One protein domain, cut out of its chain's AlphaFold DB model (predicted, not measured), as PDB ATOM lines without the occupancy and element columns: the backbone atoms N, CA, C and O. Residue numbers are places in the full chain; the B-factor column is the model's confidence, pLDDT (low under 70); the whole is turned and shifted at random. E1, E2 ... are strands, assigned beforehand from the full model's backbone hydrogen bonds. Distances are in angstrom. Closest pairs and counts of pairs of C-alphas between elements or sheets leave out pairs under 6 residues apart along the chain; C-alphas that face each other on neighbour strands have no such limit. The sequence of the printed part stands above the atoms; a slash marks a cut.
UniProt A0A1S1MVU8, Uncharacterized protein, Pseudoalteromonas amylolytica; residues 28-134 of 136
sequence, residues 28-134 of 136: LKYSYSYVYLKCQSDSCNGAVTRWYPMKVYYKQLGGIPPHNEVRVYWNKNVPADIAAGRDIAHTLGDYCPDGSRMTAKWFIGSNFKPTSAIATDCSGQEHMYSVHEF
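Overview. This is residues 28 to 134 of the 136 residues of an uncharacterized protein of Pseudoalteromonas amylolytica (UniProt A0A1S1MVU8). What shape does the backbone make? One seven-stranded sheet curls and folds back on itself into a nearly closed, barrel-like shell, its two edge strands E3 and E4 close together. Strands E3 and E2 make one leaf, E7, E6, E5 and E4 the other, and E1 is the bent hinge. What is it built from? The printed part has 107 residues, with no named helix and seven named strands, E1 to E7 along the chain; the class is all strand, and the all-antiparallel sheet has the order E3, E2, E1, E7, E6, E5, E4. How large is it? It is compact, with a radius of gyration of the C-alphas of 13.6 A and spans of 41 by 35 by 20 A.

Along the chain. Where are the longest strands by residues? E1, residues 28 to 39, is 26.3 A long and begins at C-alpha 28 (125.526, 139.525, 122.875); E2, residues 52 to 60, is 26.1 A long. Where are the others? E3 is residues 68 to 74, 19.6 A; E4 is 88 to 95, 22.2 A; E5 is 101 to 108, 22.0 A; E6 is 114 to 120, 17.2 A. E7, residues 126 to 133, is 22.6 A long and ends at C-alpha 133 (122.726, 156.562, 119.282).

Arrangement. How does E1 join its neighbours? E1 bends by 82 degrees at residue 33; its residues 28 to 35 pair with E2, N 32 and O 54 being 3.0 A apart, and its residues 35 to 39 pair with E7, N 38 and O 130 being 2.9 A apart. How do the meanders run, each strand the antiparallel neighbour of the one before? They are E1, E2, E3 and E4, E5, E6, E7, and E1 and E2, E2 and E3, E4 and E5, E5 and E6, E6 and E7 are hairpins. Within hydrogen-bond range are N 57 and O 71 of E2 and E3, 2.8 A, N 91 and O 104 of E4 and E5, 2.8 A, N 105 and O 118 of E5 and E6, 2.8 A, and N 129 and O 117 of E7 and E6, 2.8 A. How near are the edge strands? The closest C-alphas of E3 and E4, Val 70 and Ala 89, are 5.0 A apart, while E2 and E7 are apart.

Size, cuts and confidence. How far does it reach? The two C-alphas farthest apart, those of Asn 45 and Gly 63, are 42.9 A from each other. Which links are long? E1 to E2, with 12 residues between them, and E3 to E4, with 13; residues 78 to 79 of the latter pair antiparallel with residues 91 to 92 of E4. Is the model confident and unbroken? The printed part has no cut and a mean pLDDT of 94.5, with residue 64 under 70.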
ATOM      1  N   LEU A  28     125.838 138.182 123.375       96.56
ATOM      2  CA  LEU A  28     125.526 139.525 122.875       96.56
ATOM      3  C   LEU A  28     124.306 140.082 123.622       96.56
ATOM      4  O   LEU A  28     123.242 139.462 123.629       96.56
ATOM      5  N   LYS A  29     124.458 141.244 124.258       97.25
ATOM      6  CA  LYS A  29     123.394 141.893 125.040       97.25
ATOM      7  C   LYS A  29     122.897 143.189 124.427       97.25
ATOM      8  O   LYS A  29     121.733 143.528 124.602       97.25
ATOM      9  N   TYR A  30     123.766 143.893 123.714       97.25
ATOM     10  CA  TYR A  30     123.423 145.137 123.049       97.25
ATOM     11  C   TYR A  30     124.175 145.238 121.723       97.25
ATOM     12  O   TYR A  30     125.345 144.859 121.624       97.25
ATOM     13  N   SER A  31     123.489 145.731 120.696       97.38
ATOM     14  CA  SER A  31     124.056 145.978 119.376       97.38
ATOM     15  C   SER A  31     123.332 147.153 118.736       97.38
ATOM     16  O   SER A  31     122.106 147.132 118.639       97.38
ATOM     17  N   TYR A  32     124.082 148.142 118.262       97.62
ATOM     18  CA  TYR A  32     123.526 149.287 117.544       97.62
ATOM     19  C   TYR A  32     124.475 149.749 116.440       97.62
ATOM     20  O   TYR A  32     125.688 149.777 116.633       97.62
ATOM     21  N   SER A  33     123.937 150.093 115.269       96.50
ATOM     22  CA  SER A  33     124.748 150.343 114.066       96.50
ATOM     23  C   SER A  33     125.380 151.734 114.018       96.50
ATOM     24  O   SER A  33     126.421 151.904 113.386       96.50
ATOM     25  N   TYR A  34     124.770 152.719 114.678       96.56
ATOM     26  CA  TYR A  34     125.158 154.126 114.566       96.56
ATOM     27  C   TYR A  34     125.374 154.749 115.943       96.56
ATOM     28  O   TYR A  34     124.538 155.503 116.438       96.56
ATOM     29  N   VAL A  35     126.503 154.420 116.572       97.81
ATOM     30  CA  VAL A  35     126.907 155.002 117.858       97.81
ATOM     31  C   VAL A  35     128.021 156.016 117.647       97.81
ATOM     32  O   VAL A  35     129.028 155.711 117.003       97.81
ATOM     33  N   TYR A  36     127.856 157.207 118.219       97.06
ATOM     34  CA  TYR A  36     128.875 158.251 118.261       97.06
ATOM     35  C   TYR A  36     129.140 158.695 119.698       97.06
ATOM     36  O   TYR A  36     128.292 158.566 120.584       97.06
ATOM     37  N   LEU A  37     130.332 159.235 119.930       97.38
ATOM     38  CA  LEU A  37     130.732 159.788 121.212       97.38
ATOM     39  C   LEU A  37     130.776 161.307 121.118       97.38
ATOM     40  O   LEU A  37     131.342 161.859 120.175       97.38
ATOM     41  N   LYS A  38     130.206 161.979 122.117       96.88
ATOM     42  CA  LYS A  38     130.369 163.420 122.317       96.88
ATOM     43  C   LYS A  38     131.285 163.645 123.505       96.88
ATOM     44  O   LYS A  38     130.975 163.189 124.610       96.88
ATOM     45  N   CYS A  39     132.386 164.338 123.264       96.06
ATOM     46  CA  CYS A  39     133.370 164.641 124.282       96.06
ATOM     47  C   CYS A  39     132.837 165.689 125.270       96.06
ATOM     48  O   CYS A  39     132.193 166.657 124.867       96.06
ATOM     49  N   GLN A  40     133.063 165.454 126.559       95.44
ATOM     50  CA  GLN A  40     132.587 166.273 127.681       95.44
ATOM     51  C   GLN A  40     133.734 166.965 128.427       95.44
ATOM     52  O   GLN A  40     133.482 167.858 129.226       95.44
ATOM     53  N   SER A  41     134.981 166.554 128.191       90.19
ATOM     54  CA  SER A  41     136.157 167.224 128.748       90.19
ATOM     55  C   SER A  41     136.430 168.561 128.049       90.19
ATOM     56  O   SER A  41     136.199 168.710 126.849       90.19
ATOM     57  N   ASP A  42     137.026 169.512 128.767       87.00
ATOM     58  CA  ASP A  42     137.424 170.805 128.188       87.00
ATOM     59  C   ASP A  42     138.496 170.652 127.096       87.00
ATOM     60  O   ASP A  42     138.547 171.422 126.138       87.00
ATOM     61  N   SER A  43     139.309 169.596 127.185       81.12
ATOM     62  CA  SER A  43     140.417 169.283 126.271       81.12
ATOM     63  C   SER A  43     140.010 169.090 124.806       81.12
ATOM     64  O   SER A  43     140.856 169.135 123.919       81.12
ATOM     65  N   CYS A  44     138.734 168.820 124.538       81.31
ATOM     66  CA  CYS A  44     138.222 168.434 123.221       81.31
ATOM     67  C   CYS A  44     137.063 169.323 122.746       81.31
ATOM     68  O   CYS A  44     136.483 169.039 121.700       81.31
ATOM     69  N   ASN A  45     136.713 170.377 123.498       85.69
ATOM     70  CA  ASN A  45     135.740 171.411 123.121       85.69
ATOM     71  C   ASN A  45     134.432 170.872 122.494       85.69
ATOM     72  O   ASN A  45     133.979 171.337 121.447       85.69
ATOM     73  N   GLY A  46     133.844 169.832 123.093       87.88
ATOM     74  CA  GLY A  46     132.576 169.262 122.623       87.88
ATOM     75  C   GLY A  46     132.649 168.474 121.310       87.88
ATOM     76  O   GLY A  46     131.600 168.204 120.719       87.88
ATOM     77  N   ALA A  47     133.849 168.103 120.848       92.69
ATOM     78  CA  ALA A  47     134.040 167.336 119.624       92.69
ATOM     79  C   ALA A  47     133.216 166.038 119.612       92.69
ATOM     80  O   ALA A  47     133.037 165.362 120.632       92.69
ATOM     81  N   VAL A  48     132.733 165.688 118.421       94.69
ATOM     82  CA  VAL A  48     131.914 164.502 118.174       94.69
ATOM     83  C   VAL A  48     132.674 163.542 117.266       94.69
ATOM     84  O   VAL A  48     133.248 163.949 116.256       94.69
ATOM     85  N   THR A  49     132.691 162.260 117.624       94.56
ATOM     86  CA  THR A  49     133.325 161.226 116.802       94.56
ATOM     87  C   THR A  49     132.460 160.871 115.599       94.56
ATOM     88  O   THR A  49     131.263 161.148 115.551       94.56
ATOM     89  N   ARG A  50     133.045 160.156 114.635       95.00
ATOM     90  CA  ARG A  50     132.257 159.476 113.601       95.00
ATOM     91  C   ARG A  50     131.365 158.393 114.220       95.00
ATOM     92  O   ARG A  50     131.606 157.944 115.345       95.00
ATOM     93  N   TRP A  51     130.359 157.981 113.456       95.56
ATOM     94  CA  TRP A  51     129.469 156.880 113.810       95.56
ATOM     95  C   TRP A  51     130.118 155.537 113.499       95.56
ATOM     96  O   TRP A  51     130.617 155.326 112.393       95.56
ATOM     97  N   TYR A  52     130.055 154.623 114.460       97.00
ATOM     98  CA  TYR A  52     130.506 153.246 114.302       97.00
ATOM     99  C   TYR A  52     129.485 152.280 114.908       97.00
ATOM    100  O   TYR A  52     128.785 152.649 115.859       97.00
ATOM    101  N   PRO A  53     129.414 151.036 114.402       97.12
ATOM    102  CA  PRO A  53     128.641 150.000 115.057       97.12
ATOM    103  C   PRO A  53     129.255 149.679 116.422       97.12
ATOM    104  O   PRO A  53     130.476 149.593 116.572       97.12
ATOM    105  N   MET A  54     128.391 149.481 117.408       98.00
ATOM    106  CA  MET A  54     128.752 149.069 118.755       98.00
ATOM    107  C   MET A  54     128.148 147.705 119.053       98.00
ATOM    108  O   MET A  54     126.973 147.468 118.761       98.00
ATOM    109  N   LYS A  55     128.931 146.829 119.679       98.19
ATOM    110  CA  LYS A  55     128.453 145.560 120.231       98.19
ATOM    111  C   LYS A  55     128.924 145.421 121.666       98.19
ATOM    112  O   LYS A  55     130.074 145.724 121.973       98.19
ATOM    113  N   VAL A  56     128.040 144.942 122.529       97.88
ATOM    114  CA  VAL A  56     128.340 144.690 123.936       97.88
ATOM    115  C   VAL A  56     127.950 143.267 124.272       97.88
ATOM    116  O   VAL A  56     126.790 142.868 124.118       97.88
ATOM    117  N   TYR A  57     128.928 142.512 124.746       97.62
ATOM    118  CA  TYR A  57     128.762 141.141 125.190       97.62
ATOM    119  C   TYR A  57     128.872 141.060 126.705       97.62
ATOM    120  O   TYR A  57     129.530 141.876 127.351       97.62
ATOM    121  N   TYR A  58     128.209 140.061 127.269       95.44
ATOM    122  CA  TYR A  58     128.294 139.716 128.676       95.44
ATOM    123  C   TYR A  58     128.831 138.300 128.810       95.44
ATOM    124  O   TYR A  58     128.194 137.340 128.358       95.44
ATOM    125  N   LYS A  59     129.987 138.183 129.455       93.81
ATOM    126  CA  LYS A  59     130.677 136.925 129.701       93.81
ATOM    127  C   LYS A  59     130.647 136.627 131.190       93.81
ATOM    128  O   LYS A  59     131.069 137.444 132.001       93.81
ATOM    129  N   GLN A  60     130.140 135.454 131.546       91.00
ATOM    130  CA  GLN A  60     130.233 134.944 132.908       91.00
ATOM    131  C   GLN A  60     131.542 134.163 133.049       91.00
ATOM    132  O   GLN A  60     131.864 133.332 132.201       91.00
ATOM    133  N   LEU A  61     132.299 134.455 134.100       87.81
ATOM    134  CA  LEU A  61     133.615 133.893 134.370       87.81
ATOM    135  C   LEU A  61     133.556 133.018 135.623       87.81
ATOM    136  O   LEU A  61     132.929 133.379 136.618       87.81
ATOM    137  N   GLY A  62     134.226 131.868 135.583       81.50
ATOM    138  CA  GLY A  62     134.520 131.093 136.788       81.50
ATOM    139  C   GLY A  62     135.749 131.656 137.507       81.50
ATOM    140  O   GLY A  62     136.616 132.246 136.870       81.50
ATOM    141  N   GLY A  63     135.856 131.453 138.822       76.56
ATOM    142  CA  GLY A  63     137.050 131.839 139.588       76.56
ATOM    143  C   GLY A  63     136.865 133.100 140.428       76.56
ATOM    144  O   GLY A  63     135.884 133.197 141.152       76.56
ATOM    145  N   ILE A  64     137.827 134.027 140.399       67.25
ATOM    146  CA  ILE A  64     137.895 135.175 141.322       67.25
ATOM    147  C   ILE A  64     136.827 136.229 140.955       67.25
ATOM    148  O   ILE A  64     136.687 136.549 139.775       67.25
ATOM    149  N   PRO A  65     136.070 136.776 141.927       80.06
ATOM    150  CA  PRO A  65     135.142 137.875 141.680       80.06
ATOM    151  C   PRO A  65     135.837 139.128 141.106       80.06
ATOM    152  O   PRO A  65     136.963 139.425 141.502       80.06
ATOM    153  N   PRO A  66     135.157 139.924 140.263       81.88
ATOM    154  CA  PRO A  66     133.785 139.738 139.798       81.88
ATOM    155  C   PRO A  66     133.680 138.612 138.757       81.88
ATOM    156  O   PRO A  66     134.454 138.537 137.811       81.88
ATOM    157  N   HIS A  67     132.683 137.736 138.915       87.94
ATOM    158  CA  HIS A  67     132.462 136.552 138.063       87.94
ATOM    159  C   HIS A  67     131.885 136.894 136.683       87.94
ATOM    160  O   HIS A  67     131.166 136.101 136.070       87.94
ATOM    161  N   ASN A  68     132.105 138.113 136.218       90.81
ATOM    162  CA  ASN A  68     131.520 138.624 135.005       90.81
ATOM    163  C   ASN A  68     132.326 139.779 134.423       90.81
ATOM    164  O   ASN A  68     132.876 140.632 135.120       90.81
ATOM    165  N   GLU A  69     132.330 139.789 133.100       94.50
ATOM    166  CA  GLU A  69     133.000 140.759 132.262       94.50
ATOM    167  C   GLU A  69     131.999 141.268 131.227       94.50
ATOM    168  O   GLU A  69     131.338 140.487 130.530       94.50
ATOM    169  N   VAL A  70     131.891 142.590 131.117       97.00
ATOM    170  CA  VAL A  70     131.246 143.222 129.970       97.00
ATOM    171  C   VAL A  70     132.313 143.555 128.940       97.00
ATOM    172  O   VAL A  70     133.320 144.189 129.249       97.00
ATOM    173  N   ARG A  71     132.080 143.133 127.700       97.56
ATOM    174  CA  ARG A  71     133.025 143.248 126.589       97.56
ATOM    175  C   ARG A  71     132.441 144.189 125.547       97.56
ATOM    176  O   ARG A  71     131.423 143.874 124.933       97.56
ATOM    177  N   VAL A  72     133.052 145.361 125.387       98.12
ATOM    178  CA  VAL A  72     132.604 146.402 124.452       98.12
ATOM    179  C   VAL A  72     133.487 146.386 123.211       98.12
ATOM    180  O   VAL A  72     134.709 146.451 123.309       98.12
ATOM    181  N   TYR A  73     132.846 146.365 122.047       97.75
ATOM    182  CA  TYR A  73     133.466 146.594 120.750       97.75
ATOM    183  C   TYR A  73     132.895 147.870 120.148       97.75
ATOM    184  O   TYR A  73     131.678 147.976 119.961       97.75
ATOM    185  N   TRP A  74     133.762 148.829 119.832       96.81
ATOM    186  CA  TRP A  74     133.372 150.065 119.157       96.81
ATOM    187  C   TRP A  74     134.560 150.672 118.416       96.81
ATOM    188  O   TRP A  74     135.614 150.907 119.006       96.81
ATOM    189  N   ASN A  75     134.390 150.953 117.122       95.25
ATOM    190  CA  ASN A  75     135.481 151.385 116.243       95.25
ATOM    191  C   ASN A  75     136.683 150.414 116.326       95.25
ATOM    192  O   ASN A  75     136.528 149.233 116.026       95.25
ATOM    193  N   LYS A  76     137.860 150.891 116.753       93.69
ATOM    194  CA  LYS A  76     139.073 150.086 116.948       93.69
ATOM    195  C   LYS A  76     139.246 149.573 118.379       93.69
ATOM    196  O   LYS A  76     140.214 148.869 118.658       93.69
ATOM    197  N   ASN A  77     138.339 149.933 119.285       95.00
ATOM    198  CA  ASN A  77     138.410 149.481 120.663       95.00
ATOM    199  C   ASN A  77     137.969 148.022 120.748       95.00
ATOM    200  O   ASN A  77     136.889 147.656 120.276       95.00
ATOM    201  N   VAL A  78     138.812 147.221 121.390       96.56
ATOM    202  CA  VAL A  78     138.577 145.801 121.674       96.56
ATOM    203  C   VAL A  78     138.588 145.566 123.186       96.56
ATOM    204  O   VAL A  78     139.246 146.334 123.893       96.56
ATOM    205  N   PRO A  79     137.891 144.543 123.710       97.06
ATOM    206  CA  PRO A  79     137.904 144.210 125.132       97.06
ATOM    207  C   PRO A  79     139.326 144.036 125.676       97.06
ATOM    208  O   PRO A  79     140.202 143.520 124.987       97.06
ATOM    209  N   ALA A  80     139.549 144.485 126.910       96.19
ATOM    210  CA  ALA A  80     140.839 144.385 127.593       96.19
ATOM    211  C   ALA A  80     141.007 143.093 128.416       96.19
ATOM    212  O   ALA A  80     142.022 142.947 129.086       96.19
ATOM    213  N   ASP A  81     140.012 142.198 128.406       93.75
ATOM    214  CA  ASP A  81     139.982 140.957 129.197       93.75
ATOM    215  C   ASP A  81     140.070 141.195 130.715       93.75
ATOM    216  O   ASP A  81     140.703 140.448 131.462       93.75
ATOM    217  N   ILE A  82     139.415 142.265 131.183       93.81
ATOM    218  CA  ILE A  82     139.371 142.660 132.595       93.81
ATOM    219  C   ILE A  82     137.952 142.476 133.129       93.81
ATOM    220  O   ILE A  82     137.035 143.221 132.775       93.81
ATOM    221  N   ALA A  83     137.791 141.525 134.046       93.62
ATOM    222  CA  ALA A  83     136.545 141.319 134.770       93.62
ATOM    223  C   ALA A  83     136.296 142.476 135.752       93.62
ATOM    224  O   ALA A  83     137.013 142.630 136.741       93.62
ATOM    225  N   ALA A  84     135.266 143.283 135.489       94.56
ATOM    226  CA  ALA A  84     134.919 144.463 136.288       94.56
ATOM    227  C   ALA A  84     133.432 144.520 136.684       94.56
ATOM    228  O   ALA A  84     132.934 145.560 137.118       94.56
ATOM    229  N   GLY A  85     132.707 143.407 136.557       93.44
ATOM    230  CA  GLY A  85     131.284 143.358 136.865       93.44
ATOM    231  C   GLY A  85     130.393 143.637 135.657       93.44
ATOM    232  O   GLY A  85     130.821 143.602 134.506       93.44
ATOM    233  N   ARG A  86     129.110 143.896 135.932       94.00
ATOM    234  CA  ARG A  86     128.061 144.109 134.916       94.00
ATOM    235  C   ARG A  86     127.956 145.564 134.442       94.00
ATOM    236  O   ARG A  86     127.376 145.813 133.389       94.00
ATOM    237  N   ASP A  87     128.499 146.505 135.207       96.69
ATOM    238  CA  ASP A  87     128.306 147.943 134.976       96.69
ATOM    239  C   ASP A  87     129.547 148.635 134.385       96.69
ATOM    240  O   ASP A  87     129.495 149.817 134.044       96.69
ATOM    241  N   ILE A  88     130.664 147.913 134.249       97.62
ATOM    242  CA  ILE A  88     131.942 148.451 133.775       97.62
ATOM    243  C   ILE A  88     132.540 147.509 132.733       97.62
ATOM    244  O   ILE A  88     132.586 146.295 132.933       97.62
ATOM    245  N   ALA A  89     133.034 148.083 131.638       98.00
ATOM    246  CA  ALA A  89     133.849 147.381 130.652       98.00
ATOM    247  C   ALA A  89     135.167 148.119 130.423       98.00
ATOM    248  O   ALA A  89     135.206 149.351 130.425       98.00
ATOM    249  N   HIS A  90     136.233 147.371 130.170       98.12
ATOM    250  CA  HIS A  90     137.536 147.922 129.818       98.12
ATOM    251  C   HIS A  90     137.884 147.547 128.383       98.12
ATOM    252  O   HIS A  90     137.679 146.408 127.964       98.12
ATOM    253  N   THR A  91     138.422 148.503 127.633       98.25
ATOM    254  CA  THR A  91     138.863 148.284 126.256       98.25
ATOM    255  C   THR A  91     140.246 148.851 126.010       98.25
ATOM    256  O   THR A  91     140.630 149.852 126.615       98.25
ATOM    257  N   LEU A  92     140.946 148.256 125.054       98.12
ATOM    258  CA  LEU A  92     142.198 148.746 124.502       98.12
ATOM    259  C   LEU A  92     141.933 149.356 123.123       98.12
ATOM    260  O   LEU A  92     141.277 148.735 122.284       98.12
ATOM    261  N   GLY A  93     142.446 150.561 122.901       95.19
ATOM    262  CA  GLY A  93     142.374 151.286 121.638       95.19
ATOM    263  C   GLY A  93     143.608 151.071 120.762       95.19
ATOM    264  O   GLY A  93     144.246 150.011 120.800       95.19
ATOM    265  N   ASP A  94     143.925 152.088 119.960       94.69
ATOM    266  CA  ASP A  94     145.108 152.117 119.096       94.69
ATOM    267  C   ASP A  94     146.422 152.115 119.898       94.69
ATOM    268  O   ASP A  94     146.463 152.450 121.085       94.69
ATOM    269  N   TYR A  95     147.501 151.725 119.216       95.12
ATOM    270  CA  TYR A  95     148.856 151.788 119.753       95.12
ATOM    271  C   TYR A  95     149.385 153.220 119.788       95.12
ATOM    272  O   TYR A  95     149.168 154.011 118.868       95.12
ATOM    273  N   CYS A  96     150.129 153.508 120.844       95.44
ATOM    274  CA  CYS A  96     150.864 154.739 121.048       95.44
ATOM    275  C   CYS A  96     152.280 154.642 120.457       95.44
ATOM    276  O   CYS A  96     152.785 153.534 120.249       95.44
ATOM    277  N   PRO A  97     152.951 155.780 120.182       96.25
ATOM    278  CA  PRO A  97     154.302 155.781 119.611       96.25
ATOM    279  C   PRO A  97     155.354 155.051 120.459       96.25
ATOM    280  O   PRO A  97     156.361 154.597 119.926       96.25
ATOM    281  N   ASP A  98     155.122 154.932 121.766       94.50
ATOM    282  CA  ASP A  98     155.974 154.222 122.725       94.50
ATOM    283  C   ASP A  98     155.695 152.705 122.798       94.50
ATOM    284  O   ASP A  98     156.344 151.990 123.558       94.50
ATOM    285  N   GLY A  99     154.736 152.203 122.011       94.00
ATOM    286  CA  GLY A  99     154.316 150.800 121.996       94.00
ATOM    287  C   GLY A  99     153.245 150.440 123.031       94.00
ATOM    288  O   GLY A  99     152.745 149.312 123.007       94.00
ATOM    289  N   SER A 100     152.849 151.372 123.904       94.81
ATOM    290  CA  SER A 100     151.682 151.204 124.775       94.81
ATOM    291  C   SER A 100     150.379 151.288 123.965       94.81
ATOM    292  O   SER A 100     150.392 151.465 122.743       94.81
ATOM    293  N   ARG A 101     149.225 151.114 124.614       96.12
ATOM    294  CA  ARG A 101     147.913 151.266 123.969       96.12
ATOM    295  C   ARG A 101     147.089 152.292 124.718       96.12
ATOM    296  O   ARG A 101     147.077 152.293 125.948       96.12
ATOM    297  N   MET A 102     146.327 153.087 123.972       96.81
ATOM    298  CA  MET A 102     145.234 153.862 124.553       96.81
ATOM    299  C   MET A 102     144.269 152.914 125.263       96.81
ATOM    300  O   MET A 102     144.064 151.775 124.829       96.81
ATOM    301  N   THR A 103     143.632 153.378 126.329       98.12
ATOM    302  CA  THR A 103     142.657 152.568 127.068       98.12
ATOM    303  C   THR A 103     141.341 153.310 127.195       98.12
ATOM    304  O   THR A 103     141.282 154.528 127.048       98.12
ATOM    305  N   ALA A 104     140.256 152.581 127.430       98.00
ATOM    306  CA  ALA A 104     139.007 153.203 127.824       98.00
ATOM    307  C   ALA A 104     138.248 152.350 128.831       98.00
ATOM    308  O   ALA A 104     138.191 151.122 128.728       98.00
ATOM    309  N   LYS A 105     137.635 153.035 129.790       98.38
ATOM    310  CA  LYS A 105     136.675 152.493 130.742       98.38
ATOM    311  C   LYS A 105     135.283 152.952 130.333       98.38
ATOM    312  O   LYS A 105     135.013 154.148 130.282       98.38
ATOM    313  N   TRP A 106     134.399 152.003 130.075       98.50
ATOM    314  CA  TRP A 106     133.017 152.242 129.680       98.50
ATOM    315  C   TRP A 106     132.086 152.009 130.856       98.50
ATOM    316  O   TRP A 106     132.248 151.040 131.600       98.50
ATOM    317  N   PHE A 107     131.086 152.870 130.981       98.44
ATOM    318  CA  PHE A 107     130.015 152.737 131.954       98.44
ATOM    319  C   PHE A 107     128.778 152.189 131.257       98.44
ATOM    320  O   PHE A 107     128.344 152.696 130.218       98.44
ATOM    321  N   ILE A 108     128.235 151.118 131.821       98.06
ATOM    322  CA  ILE A 108     127.181 150.318 131.215       98.06
ATOM    323  C   ILE A 108     125.886 150.563 131.983       98.06
ATOM    324  O   ILE A 108     125.788 150.298 133.178       98.06
ATOM    325  N   GLY A 109     124.880 151.091 131.291       96.19
ATOM    326  CA  GLY A 109     123.572 151.389 131.857       96.19
ATOM    327  C   GLY A 109     122.620 150.189 131.883       96.19
ATOM    328  O   GLY A 109     122.989 149.011 131.791       96.19
ATOM    329  N   SER A 110     121.326 150.487 131.996       93.62
ATOM    330  CA  SER A 110     120.261 149.490 131.842       93.62
ATOM    331  C   SER A 110     120.360 148.774 130.490       93.62
ATOM    332  O   SER A 110     120.727 149.382 129.485       93.62
ATOM    333  N   ASN A 111     120.011 147.484 130.454       94.19
ATOM    334  CA  ASN A 111     119.992 146.673 129.226       94.19
ATOM    335  C   ASN A 111     121.329 146.615 128.465       94.19
ATOM    336  O   ASN A 111     121.338 146.441 127.254       94.19
ATOM    337  N   PHE A 112     122.455 146.745 129.177       96.75
ATOM    338  CA  PHE A 112     123.804 146.691 128.601       96.75
ATOM    339  C   PHE A 112     124.123 147.811 127.600       96.75
ATOM    340  O   PHE A 112     125.099 147.708 126.860       96.75
ATOM    341  N   LYS A 113     123.340 148.896 127.595       97.62
ATOM    342  CA  LYS A 113     123.601 150.074 126.766       97.62
ATOM    343  C   LYS A 113     124.716 150.923 127.391       97.62
ATOM    344  O   LYS A 113     124.534 151.372 128.525       97.62
ATOM    345  N   PRO A 114     125.842 151.174 126.705       97.56
ATOM    346  CA  PRO A 114     126.866 152.076 127.221       97.56
ATOM    347  C   PRO A 114     126.342 153.511 127.304       97.56
ATOM    348  O   PRO A 114     125.630 153.968 126.411       97.56
ATOM    349  N   THR A 115     126.671 154.211 128.387       98.00
ATOM    350  CA  THR A 115     126.183 155.574 128.668       98.00
ATOM    351  C   THR A 115     127.294 156.610 128.569       98.00
ATOM    352  O   THR A 115     127.103 157.692 128.013       98.00
ATOM    353  N   SER A 116     128.478 156.274 129.073       97.94
ATOM    354  CA  SER A 116     129.666 157.119 129.023       97.94
ATOM    355  C   SER A 116     130.938 156.281 128.924       97.94
ATOM    356  O   SER A 116     130.932 155.069 129.157       97.94
ATOM    357  N   ALA A 117     132.037 156.937 128.566       97.88
ATOM    358  CA  ALA A 117     133.368 156.351 128.569       97.88
ATOM    359  C   ALA A 117     134.396 157.367 129.068       97.88
ATOM    360  O   ALA A 117     134.274 158.558 128.791       97.88
ATOM    361  N   ILE A 118     135.416 156.892 129.771       97.56
ATOM    362  CA  ILE A 118     136.643 157.642 130.040       97.56
ATOM    363  C   ILE A 118     137.733 156.981 129.211       97.56
ATOM    364  O   ILE A 118     138.014 155.801 129.418       97.56
ATOM    365  N   ALA A 119     138.293 157.706 128.248       96.19
ATOM    366  CA  ALA A 119     139.408 157.238 127.438       96.19
ATOM    367  C   ALA A 119     140.704 157.892 127.913       96.19
ATOM    368  O   ALA A 119     140.732 159.104 128.113       96.19
ATOM    369  N   THR A 120     141.760 157.103 128.049       96.50
ATOM    370  CA  THR A 120     143.107 157.574 128.365       96.50
ATOM    371  C   THR A 120     143.939 157.554 127.090       96.50
ATOM    372  O   THR A 120     144.053 156.511 126.433       96.50
ATOM    373  N   ASP A 121     144.474 158.713 126.720       94.12
ATOM    374  CA  ASP A 121     145.299 158.876 125.529       94.12
ATOM    375  C   ASP A 121     146.760 158.442 125.750       94.12
ATOM    376  O   ASP A 121     147.152 157.995 126.829       94.12
ATOM    377  N   CYS A 122     147.578 158.574 124.708       94.88
ATOM    378  CA  CYS A 122     148.997 158.216 124.753       94.88
ATOM    379  C   CYS A 122     149.851 159.107 125.664       94.88
ATOM    380  O   CYS A 122     150.978 158.743 125.984       94.88
ATOM    381  N   SER A 123     149.332 160.262 126.077       94.19
ATOM    382  CA  SER A 123     149.975 161.151 127.046       94.19
ATOM    383  C   SER A 123     149.560 160.816 128.483       94.19
ATOM    384  O   SER A 123     149.999 161.483 129.419       94.19
ATOM    385  N   GLY A 124     148.692 159.816 128.673       93.75
ATOM    386  CA  GLY A 124     148.074 159.501 129.958       93.75
ATOM    387  C   GLY A 124     146.939 160.456 130.339       93.75
ATOM    388  O   GLY A 124     146.469 160.411 131.475       93.75
ATOM    389  N   GLN A 125     146.490 161.323 129.428       94.25
ATOM    390  CA  GLN A 125     145.399 162.252 129.685       94.25
ATOM    391  C   GLN A 125     144.052 161.541 129.562       94.25
ATOM    392  O   GLN A 125     143.784 160.832 128.592       94.25
ATOM    393  N   GLU A 126     143.182 161.754 130.548       95.44
ATOM    394  CA  GLU A 126     141.820 161.237 130.524       95.44
ATOM    395  C   GLU A 126     140.849 162.201 129.835       95.44
ATOM    396  O   GLU A 126     140.840 163.412 130.069       95.44
ATOM    397  N   HIS A 127     139.965 161.626 129.028       94.94
ATOM    398  CA  HIS A 127     138.913 162.323 128.309       94.94
ATOM    399  C   HIS A 127     137.576 161.630 128.553       94.94
ATOM    400  O   HIS A 127     137.416 160.440 128.270       94.94
ATOM    401  N   MET A 128     136.600 162.379 129.057       96.62
ATOM    402  CA  MET A 128     135.256 161.882 129.305       96.62
ATOM    403  C   MET A 128     134.382 162.077 128.070       96.62
ATOM    404  O   MET A 128     134.323 163.160 127.487       96.62
ATOM    405  N   TYR A 129     133.649 161.034 127.708       97.12
ATOM    406  CA  TYR A 129     132.719 161.007 126.593       97.12
ATOM    407  C   TYR A 129     131.344 160.540 127.054       97.12
ATOM    408  O   TYR A 129     131.207 159.623 127.862       97.12
ATOM    409  N   SER A 130     130.315 161.138 126.470       97.75
ATOM    410  CA  SER A 130     128.938 160.635 126.503       97.75
ATOM    411  C   SER A 130     128.653 159.816 125.243       97.75
ATOM    412  O   SER A 130     129.077 160.214 124.154       97.75
ATOM    413  N   VAL A 131     127.955 158.688 125.389       98.00
ATOM    414  CA  VAL A 131     127.626 157.757 124.298       98.00
ATOM    415  C   VAL A 131     126.226 158.054 123.769       98.00
ATOM    416  O   VAL A 131     125.277 158.144 124.546       98.00
ATOM    417  N   HIS A 132     126.087 158.175 122.449       97.62
ATOM    418  CA  HIS A 132     124.823 158.514 121.795       97.62
ATOM    419  C   HIS A 132     124.530 157.590 120.620       97.62
ATOM    420  O   HIS A 132     125.424 157.201 119.869       97.62
ATOM    421  N   GLU A 133     123.251 157.283 120.439       96.81
ATOM    422  CA  GLU A 133     122.726 156.562 119.282       96.81
ATOM    423  C   GLU A 133     122.121 157.562 118.299       96.81
ATOM    424  O   GLU A 133     121.421 158.496 118.695       96.81
ATOM    425  N   PHE A 134     122.387 157.372 117.012       94.00
ATOM    426  CA  PHE A 134     121.716 158.119 115.959       94.00
ATOM    427  C   PHE A 134     120.553 157.298 115.391       94.00
ATOM    428  O   PHE A 134     120.782 156.255 114.780       94.00
TER     429      PHE A 134